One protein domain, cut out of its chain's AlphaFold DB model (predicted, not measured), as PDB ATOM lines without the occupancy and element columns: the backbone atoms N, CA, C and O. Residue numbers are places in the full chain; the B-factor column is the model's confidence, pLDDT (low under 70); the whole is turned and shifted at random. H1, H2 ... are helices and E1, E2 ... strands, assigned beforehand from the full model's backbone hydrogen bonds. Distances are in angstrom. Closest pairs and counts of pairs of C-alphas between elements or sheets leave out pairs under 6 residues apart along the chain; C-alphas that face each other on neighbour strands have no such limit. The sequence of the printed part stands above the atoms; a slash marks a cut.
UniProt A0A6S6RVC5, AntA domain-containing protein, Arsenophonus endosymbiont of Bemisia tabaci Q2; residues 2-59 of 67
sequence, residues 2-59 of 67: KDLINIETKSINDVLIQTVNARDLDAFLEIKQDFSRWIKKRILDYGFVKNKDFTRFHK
ATOM      1  N   LYS A   2      -9.388 -21.807   4.374       70.81
ATOM      2  CA  LYS A   2     -10.626 -22.355   3.802       70.81
ATOM      3  C   LYS A   2     -10.579 -22.120   2.303       70.81
ATOM      4  O   LYS A   2     -10.446 -20.971   1.890       70.81
ATOM      5  N   ASP A   3     -10.660 -23.191   1.530       78.38
ATOM      6  CA  ASP A   3     -10.638 -23.086   0.078       78.38
ATOM      7  C   ASP A   3     -11.937 -22.437  -0.406       78.38
ATOM      8  O   ASP A   3     -13.035 -22.804   0.021       78.38
ATOM      9  N   LEU A   4     -11.793 -21.414  -1.252       88.88
ATOM     10  CA  LEU A   4     -12.908 -20.637  -1.803       88.88
ATOM     11  C   LEU A   4     -13.699 -21.441  -2.845       88.88
ATOM     12  O   LEU A   4     -14.904 -21.262  -2.994       88.88
ATOM     13  N   ILE A   5     -13.008 -22.346  -3.537       93.62
ATOM     14  CA  ILE A   5     -13.540 -23.295  -4.507       93.62
ATOM     15  C   ILE A   5     -12.668 -24.554  -4.477       93.62
ATOM     16  O   ILE A   5     -11.481 -24.477  -4.163       93.62
ATOM     17  N   ASN A   6     -13.246 -25.708  -4.807       93.69
ATOM     18  CA  ASN A   6     -12.503 -26.960  -4.903       93.69
ATOM     19  C   ASN A   6     -11.468 -26.901  -6.043       93.69
ATOM     20  O   ASN A   6     -11.838 -26.720  -7.208       93.69
ATOM     21  N   ILE A   7     -10.188 -27.077  -5.705       94.31
ATOM     22  CA  ILE A   7      -9.079 -27.193  -6.659       94.31
ATOM     23  C   ILE A   7      -8.571 -28.635  -6.634       94.31
ATOM     24  O   ILE A   7      -8.176 -29.153  -5.592       94.31
ATOM     25  N   GLU A   8      -8.544 -29.281  -7.796       94.62
ATOM     26  CA  GLU A   8      -8.065 -30.651  -7.973       94.62
ATOM     27  C   GLU A   8      -6.771 -30.661  -8.781       94.62
ATOM     28  O   GLU A   8      -6.677 -30.014  -9.824       94.62
ATOM     29  N   THR A   9      -5.785 -31.455  -8.369       96.50
ATOM     30  CA  THR A   9      -4.614 -31.725  -9.217       96.50
ATOM     31  C   THR A   9      -4.937 -32.862 -10.184       96.50
ATOM     32  O   THR A   9      -5.337 -33.942  -9.751       96.50
ATOM     33  N   LYS A  10      -4.755 -32.645 -11.492       95.62
ATOM     34  CA  LYS A  10      -4.937 -33.670 -12.534       95.62
ATOM     35  C   LYS A  10      -3.709 -33.787 -13.420       95.62
ATOM     36  O   LYS A  10      -3.038 -32.796 -13.682       95.62
ATOM     37  N   SER A  11      -3.448 -35.002 -13.900       95.75
ATOM     38  CA  SER A  11      -2.450 -35.238 -14.942       95.75
ATOM     39  C   SER A  11      -3.065 -34.944 -16.309       95.75
ATOM     40  O   SER A  11      -4.067 -35.557 -16.685       95.75
ATOM     41  N   ILE A  12      -2.496 -33.986 -17.034       91.75
ATOM     42  CA  ILE A  12      -2.871 -33.630 -18.404       91.75
ATOM     43  C   ILE A  12      -1.579 -33.598 -19.213       91.75
ATOM     44  O   ILE A  12      -0.681 -32.822 -18.897       91.75
ATOM     45  N   ASN A  13      -1.489 -34.430 -20.255       90.94
ATOM     46  CA  ASN A  13      -0.264 -34.606 -21.050       90.94
ATOM     47  C   ASN A  13       0.969 -34.899 -20.171       90.94
ATOM     48  O   ASN A  13       2.005 -34.261 -20.330       90.94
ATOM     49  N   ASP A  14       0.818 -35.806 -19.197       93.56
ATOM     50  CA  ASP A  14       1.857 -36.214 -18.236       93.56
ATOM     51  C   ASP A  14       2.395 -35.097 -17.322       93.56
ATOM     52  O   ASP A  14       3.375 -35.281 -16.600       93.56
ATOM     53  N   VAL A  15       1.717 -33.947 -17.288       96.19
ATOM     54  CA  VAL A  15       2.014 -32.838 -16.380       96.19
ATOM     55  C   VAL A  15       0.914 -32.739 -15.332       96.19
ATOM     56  O   VAL A  15      -0.275 -32.752 -15.655       96.19
ATOM     57  N   LEU A  16       1.300 -32.609 -14.061       96.94
ATOM     58  CA  LEU A  16       0.362 -32.320 -12.979       96.94
ATOM     59  C   LEU A  16      -0.033 -30.842 -13.014       96.94
ATOM     60  O   LEU A  16       0.808 -29.958 -12.863       96.94
ATOM     61  N   ILE A  17      -1.323 -30.583 -13.202       95.75
ATOM     62  CA  ILE A  17      -1.896 -29.244 -13.329       95.75
ATOM     63  C   ILE A  17      -3.010 -29.085 -12.294       95.75
ATOM     64  O   ILE A  17      -3.808 -29.997 -12.074       95.75
ATOM     65  N   GLN A  18      -3.079 -27.911 -11.670       95.19
ATOM     66  CA  GLN A  18      -4.211 -27.538 -10.825       95.19
ATOM     67  C   GLN A  18      -5.415 -27.180 -11.696       95.19
ATOM     68  O   GLN A  18      -5.326 -26.368 -12.617       95.19
ATOM     69  N   THR A  19      -6.553 -27.787 -11.400       94.62
ATOM     70  CA  THR A  19      -7.788 -27.692 -12.173       94.62
ATOM     71  C   THR A  19      -8.958 -27.356 -11.262       94.62
ATOM     72  O   THR A  19      -8.924 -27.619 -10.063       94.62
ATOM     73  N   VAL A  20     -10.008 -26.781 -11.838       94.81
ATOM     74  CA  VAL A  20     -11.273 -26.506 -11.149       94.81
ATOM     75  C   VAL A  20     -12.432 -26.959 -12.022       94.81
ATOM     76  O   VAL A  20     -12.319 -27.016 -13.252       94.81
ATOM     77  N   ASN A  21     -13.573 -27.256 -11.406       94.31
ATOM     78  CA  ASN A  21     -14.799 -27.472 -12.159       94.31
ATOM     79  C   ASN A  21     -15.293 -26.134 -12.729       94.31
ATOM     80  O   ASN A  21     -15.500 -25.167 -12.000       94.31
ATOM     81  N   ALA A  22     -15.509 -26.076 -14.044       93.56
ATOM     82  CA  ALA A  22     -15.929 -24.846 -14.710       93.56
ATOM     83  C   ALA A  22     -17.306 -24.336 -14.242       93.56
ATOM     84  O   ALA A  22     -17.529 -23.131 -14.255       93.56
ATOM     85  N   ARG A  23     -18.231 -25.224 -13.849       93.31
ATOM     86  CA  ARG A  23     -19.559 -24.827 -13.345       93.31
ATOM     87  C   ARG A  23     -19.472 -24.241 -11.949       93.31
ATOM     88  O   ARG A  23     -20.112 -23.233 -11.682       93.31
ATOM     89  N   ASP A  24     -18.650 -24.849 -11.104       94.31
ATOM     90  CA  ASP A  24     -18.419 -24.342  -9.755       94.31
ATOM     91  C   ASP A  24     -17.722 -22.980  -9.829       94.31
ATOM     92  O   ASP A  24     -18.069 -22.075  -9.079       94.31
ATOM     93  N   LEU A  25     -16.804 -22.795 -10.788       94.38
ATOM     94  CA  LEU A  25     -16.134 -21.516 -11.024       94.38
ATOM     95  C   LEU A  25     -17.105 -20.425 -11.499       94.38
ATOM     96  O   LEU A  25     -17.053 -19.307 -10.996       94.38
ATOM     97  N   ASP A  26     -17.983 -20.739 -12.453       94.31
ATOM     98  CA  ASP A  26     -19.014 -19.820 -12.962       94.31
ATOM     99  C   ASP A  26     -19.967 -19.361 -11.847       94.31
ATOM    100  O   ASP A  26     -20.225 -18.166 -11.696       94.31
ATOM    101  N   ALA A  27     -20.420 -20.313 -11.022       92.25
ATOM    102  CA  ALA A  27     -21.285 -20.052  -9.878       92.25
ATOM    103  C   ALA A  27     -20.571 -19.246  -8.783       92.25
ATOM    104  O   ALA A  27     -21.137 -18.286  -8.267       92.25
ATOM    105  N   PHE A  28     -19.326 -19.601  -8.457       93.38
ATOM    106  CA  PHE A  28     -18.520 -18.912  -7.449       93.38
ATOM    107  C   PHE A  28     -18.238 -17.451  -7.823       93.38
ATOM    108  O   PHE A  28     -18.264 -16.575  -6.965       93.38
ATOM    109  N   LEU A  29     -17.989 -17.178  -9.106       93.12
ATOM    110  CA  LEU A  29     -17.778 -15.822  -9.617       93.12
ATOM    111  C   LEU A  29     -19.088 -15.037  -9.825       93.12
ATOM    112  O   LEU A  29     -19.034 -13.899 -10.290       93.12
ATOM    113  N   GLU A  30     -20.244 -15.638  -9.517       91.62
ATOM    114  CA  GLU A  30     -21.586 -15.055  -9.659       91.62
ATOM    115  C   GLU A  30     -21.842 -14.440 -11.045       91.62
ATOM    116  O   GLU A  30     -22.427 -13.360 -11.207       91.62
ATOM    117  N   ILE A  31     -21.385 -15.127 -12.090       90.94
ATOM    118  CA  ILE A  31     -21.515 -14.631 -13.455       90.94
ATOM    119  C   ILE A  31     -22.992 -14.656 -13.857       90.94
ATOM    120  O   ILE A  31     -23.621 -15.699 -13.982       90.94
ATOM    121  N   LYS A  32     -23.562 -13.476 -14.124       88.31
ATOM    122  CA  LYS A  32     -24.992 -13.298 -14.467       88.31
ATOM    123  C   LYS A  32     -25.392 -13.818 -15.858       88.31
ATOM    124  O   LYS A  32     -26.515 -13.599 -16.304       88.31
ATOM    125  N   GLN A  33     -24.465 -14.430 -16.588       91.31
ATOM    126  CA  GLN A  33     -24.677 -14.968 -17.928       91.31
ATOM    127  C   GLN A  33     -24.838 -16.483 -17.833       91.31
ATOM    128  O   GLN A  33     -24.074 -17.124 -17.130       91.31
ATOM    129  N   ASP A  34     -25.759 -17.071 -18.604       93.00
ATOM    130  CA  ASP A  34     -25.901 -18.529 -18.641       93.00
ATOM    131  C   ASP A  34     -24.566 -19.223 -18.946       93.00
ATOM    132  O   ASP A  34     -23.901 -18.890 -19.940       93.00
ATOM    133  N   PHE A  35     -24.239 -20.264 -18.172       92.25
ATOM    134  CA  PHE A  35     -23.020 -21.068 -18.311       92.25
ATOM    135  C   PHE A  35     -22.692 -21.414 -19.771       92.25
ATOM    136  O   PHE A  35     -21.553 -21.310 -20.214       92.25
ATOM    137  N   SER A  36     -23.703 -21.790 -20.566       92.69
ATOM    138  CA  SER A  36     -23.527 -22.164 -21.976       92.69
ATOM    139  C   SER A  36     -22.985 -21.032 -22.850       92.69
ATOM    140  O   SER A  36     -22.305 -21.297 -23.842       92.69
ATOM    141  N   ARG A  37     -23.324 -19.779 -22.545       94.69
ATOM    142  CA  ARG A  37     -22.815 -18.603 -23.258       94.69
ATOM    143  C   ARG A  37     -21.454 -18.197 -22.701       94.69
ATOM    144  O   ARG A  37     -20.556 -17.912 -23.491       94.69
ATOM    145  N   TRP A  38     -21.289 -18.273 -21.384       95.31
ATOM    146  CA  TRP A  38     -20.027 -17.996 -20.713       95.31
ATOM    147  C   TRP A  38     -18.898 -18.937 -21.166       95.31
ATOM    148  O   TRP A  38     -17.863 -18.475 -21.649       95.31
ATOM    149  N   ILE A  39     -19.117 -20.256 -21.138       94.88
ATOM    150  CA  ILE A  39     -18.089 -21.236 -21.510       94.88
ATOM    151  C   ILE A  39     -17.693 -21.130 -22.986       94.88
ATOM    152  O   ILE A  39     -16.521 -21.260 -23.322       94.88
ATOM    153  N   LYS A  40     -18.643 -20.812 -23.882       94.50
ATOM    154  CA  LYS A  40     -18.343 -20.548 -25.300       94.50
ATOM    155  C   LYS A  40     -17.414 -19.348 -25.464       94.50
ATOM    156  O   LYS A  40     -16.517 -19.399 -26.298       94.50
ATOM    157  N   LYS A  41     -17.618 -18.290 -24.672       95.69
ATOM    158  CA  LYS A  41     -16.744 -17.116 -24.677       95.69
ATOM    159  C   LYS A  41     -15.346 -17.467 -24.170       95.69
ATOM    160  O   LYS A  41     -14.382 -17.108 -24.822       95.69
ATOM    161  N   ARG A  42     -15.223 -18.224 -23.075       95.44
ATOM    162  CA  ARG A  42     -13.915 -18.670 -22.554       95.44
ATOM    163  C   ARG A  42     -13.147 -19.544 -23.553       95.44
ATOM    164  O   ARG A  42     -11.962 -19.323 -23.750       95.44
ATOM    165  N   ILE A  43     -13.826 -20.475 -24.227       95.81
ATOM    166  CA  ILE A  43     -13.240 -21.289 -25.307       95.81
ATOM    167  C   ILE A  43     -12.666 -20.391 -26.416       95.81
ATOM    168  O   ILE A  43     -11.566 -20.648 -26.895       95.81
ATOM    169  N   LEU A  44     -13.388 -19.333 -26.803       96.06
ATOM    170  CA  LEU A  44     -12.929 -18.380 -27.815       96.06
ATOM    171  C   LEU A  44     -11.760 -17.517 -27.314       96.06
ATOM    172  O   LEU A  44     -10.748 -17.429 -28.001       96.06
ATOM    173  N   ASP A  45     -11.894 -16.917 -26.129       96.69
ATOM    174  CA  ASP A  45     -10.903 -16.008 -25.534       96.69
ATOM    175  C   ASP A  45      -9.532 -16.693 -25.366       96.69
ATOM    176  O   ASP A  45      -8.498 -16.047 -25.516       96.69
ATOM    177  N   TYR A  46      -9.520 -18.004 -25.092       95.31
ATOM    178  CA  TYR A  46      -8.298 -18.798 -24.933       95.31
ATOM    179  C   TYR A  46      -7.886 -19.592 -26.183       95.31
ATOM    180  O   TYR A  46      -6.928 -20.359 -26.125       95.31
ATOM    181  N   GLY A  47      -8.583 -19.434 -27.312       96.69
ATOM    182  CA  GLY A  47      -8.200 -20.060 -28.584       96.69
ATOM    183  C   GLY A  47      -8.304 -21.590 -28.610       96.69
ATOM    184  O   GLY A  47      -7.546 -22.241 -29.326       96.69
ATOM    185  N   PHE A  48      -9.226 -22.174 -27.842       95.44
ATOM    186  CA  PHE A  48      -9.394 -23.626 -27.757       95.44
ATOM    187  C   PHE A  48      -9.853 -24.210 -29.100       95.44
ATOM    188  O   PHE A  48     -10.798 -23.732 -29.736       95.44
ATOM    189  N   VAL A  49      -9.235 -25.316 -29.500       94.88
ATOM    190  CA  VAL A  49      -9.483 -26.022 -30.753       94.88
ATOM    191  C   VAL A  49     -10.389 -27.229 -30.505       94.88
ATOM    192  O   VAL A  49     -10.122 -28.103 -29.675       94.88
ATOM    193  N   LYS A  50     -11.491 -27.305 -31.259       94.31
ATOM    194  CA  LYS A  50     -12.430 -28.434 -31.196       94.31
ATOM    195  C   LYS A  50     -11.722 -29.742 -31.576       94.31
ATOM    196  O   LYS A  50     -10.990 -29.780 -32.558       94.31
ATOM    197  N   ASN A  51     -12.016 -30.816 -30.844       93.06
ATOM    198  CA  ASN A  51     -11.400 -32.147 -30.944       93.06
ATOM    199  C   ASN A  51      -9.923 -32.210 -30.514       93.06
ATOM    200  O   ASN A  51      -9.303 -33.258 -30.667       93.06
ATOM    201  N   LYS A  52      -9.374 -31.120 -29.971       91.56
ATOM    202  CA  LYS A  52      -8.066 -31.100 -29.312       91.56
ATOM    203  C   LYS A  52      -8.234 -30.745 -27.839       91.56
ATOM    204  O   LYS A  52      -7.934 -31.558 -26.977       91.56
ATOM    205  N   ASP A  53      -8.813 -29.577 -27.576       91.81
ATOM    206  CA  ASP A  53      -8.973 -29.043 -26.221       91.81
ATOM    207  C   ASP A  53     -10.374 -29.322 -25.654       91.81
ATOM    208  O   ASP A  53     -10.568 -29.392 -24.444       91.81
ATOM    209  N   PHE A  54     -11.379 -29.495 -26.523       92.31
ATOM    210  CA  PHE A  54     -12.745 -29.821 -26.104       92.31
ATOM    211  C   PHE A  54     -13.539 -30.594 -27.162       92.31
ATOM    212  O   PHE A  54     -13.328 -30.451 -28.370       92.31
ATOM    213  N   THR A  55     -14.554 -31.329 -26.702       92.19
ATOM    214  CA  THR A  55     -15.506 -32.059 -27.553       92.19
ATOM    215  C   THR A  55     -16.936 -31.634 -27.224       92.19
ATOM    216  O   THR A  55     -17.275 -31.366 -26.073       92.19
ATOM    217  N   ARG A  56     -17.805 -31.553 -28.241       87.81
ATOM    218  CA  ARG A  56     -19.240 -31.277 -28.063       87.81
ATOM    219  C   ARG A  56     -20.044 -32.540 -28.323       87.81
ATOM    220  O   ARG A  56     -19.972 -33.092 -29.415       87.81
ATOM    221  N   PHE A  57     -20.877 -32.917 -27.364       83.75
ATOM    222  CA  PHE A  57     -21.851 -33.986 -27.546       83.75
ATOM    223  C   PHE A  57     -23.183 -33.382 -27.983       83.75
ATOM    224  O   PHE A  57     -23.789 -32.596 -27.258       83.75
ATOM    225  N   HIS A  58     -23.642 -33.738 -29.180       76.69
ATOM    226  CA  HIS A  58     -25.029 -33.520 -29.569       76.69
ATOM    227  C   HIS A  58     -25.778 -34.824 -29.315       76.69
ATOM    228  O   HIS A  58     -25.616 -35.786 -30.070       76.69
ATOM    229  N   LYS A  59     -26.595 -34.885 -28.260       71.19
ATOM    230  CA  LYS A  59     -27.479 -36.037 -28.061       71.19
ATOM    231  C   LYS A  59     -28.528 -36.007 -29.172       71.19
ATOM    232  O   LYS A  59     -29.454 -35.205 -29.128       71.19
TER     233      LYS A  59
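AT A GLANCE: This is residues 2 to 59 of the 67 residues of the protein "AntA domain-containing protein" of Arsenophonus endosymbiont of Bemisia tabaci Q2 (UniProt A0A6S6RVC5). The model is an open, loose U: one arm is the twisted two-stranded hairpin of E1 and E2, short helix H1 and the link after it make the bend, and H2 begins the other arm. Residues 46 to 59 continue from H2 as a looped tail with no named element, and the hairpin and H2 leave a gap between the arms. The 58 residues include two named strands and two named helices, in the order E1, E2, H1, H2; the sheet, E1 - E2, is antiparallel and the class is mixed. The whole is loose, with a radius of gyration of the C-alphas of 13.2 A and spans of 36 by 35 by 25 A.

IN THESE COORDINATES: Find C-alpha 7 at (-9.079, -27.193, -6.659), where E1 begins; it runs 14.8 A through residues 7 to 12. E2, residues 15 to 20, runs 15.6 A. H1 spans residues 22 to 28, 9.7 A. H2, residues 35 to 45, runs 15.0 A to C-alpha 45 at (-10.903, -16.008, -25.534).

HOW THE PARTS SIT: Look first at the hairpin: E1 and E2 are antiparallel, at 143 degrees between directions, with N 8 and O 19 at 2.8 A and N 19 and O 8 at 2.7 A. H1 and H2 only just touch, with 3 pairs of C-alphas within 8 A; the closest C-alphas, of Asp 26 and Phe 35, are 6.8 A apart. Their lines stand at a steep tilt of 67 degrees, only just short of about perpendicular, and they run opposite ways. E1 is apart from H1 and H2, and E2 is apart from H2. In H1 every O i to N i+4 pair is within hydrogen-bond range; in H2, 6 of 7 are.

THE WHOLE: The two C-alphas farthest apart, of Lys 2 and Lys 59, are 38.6 A apart. The printed part has no cut. The links E1 to E2 and E2 to H1 are tight, and H1 to H2 is short. No printed residue is under 70 in pLDDT.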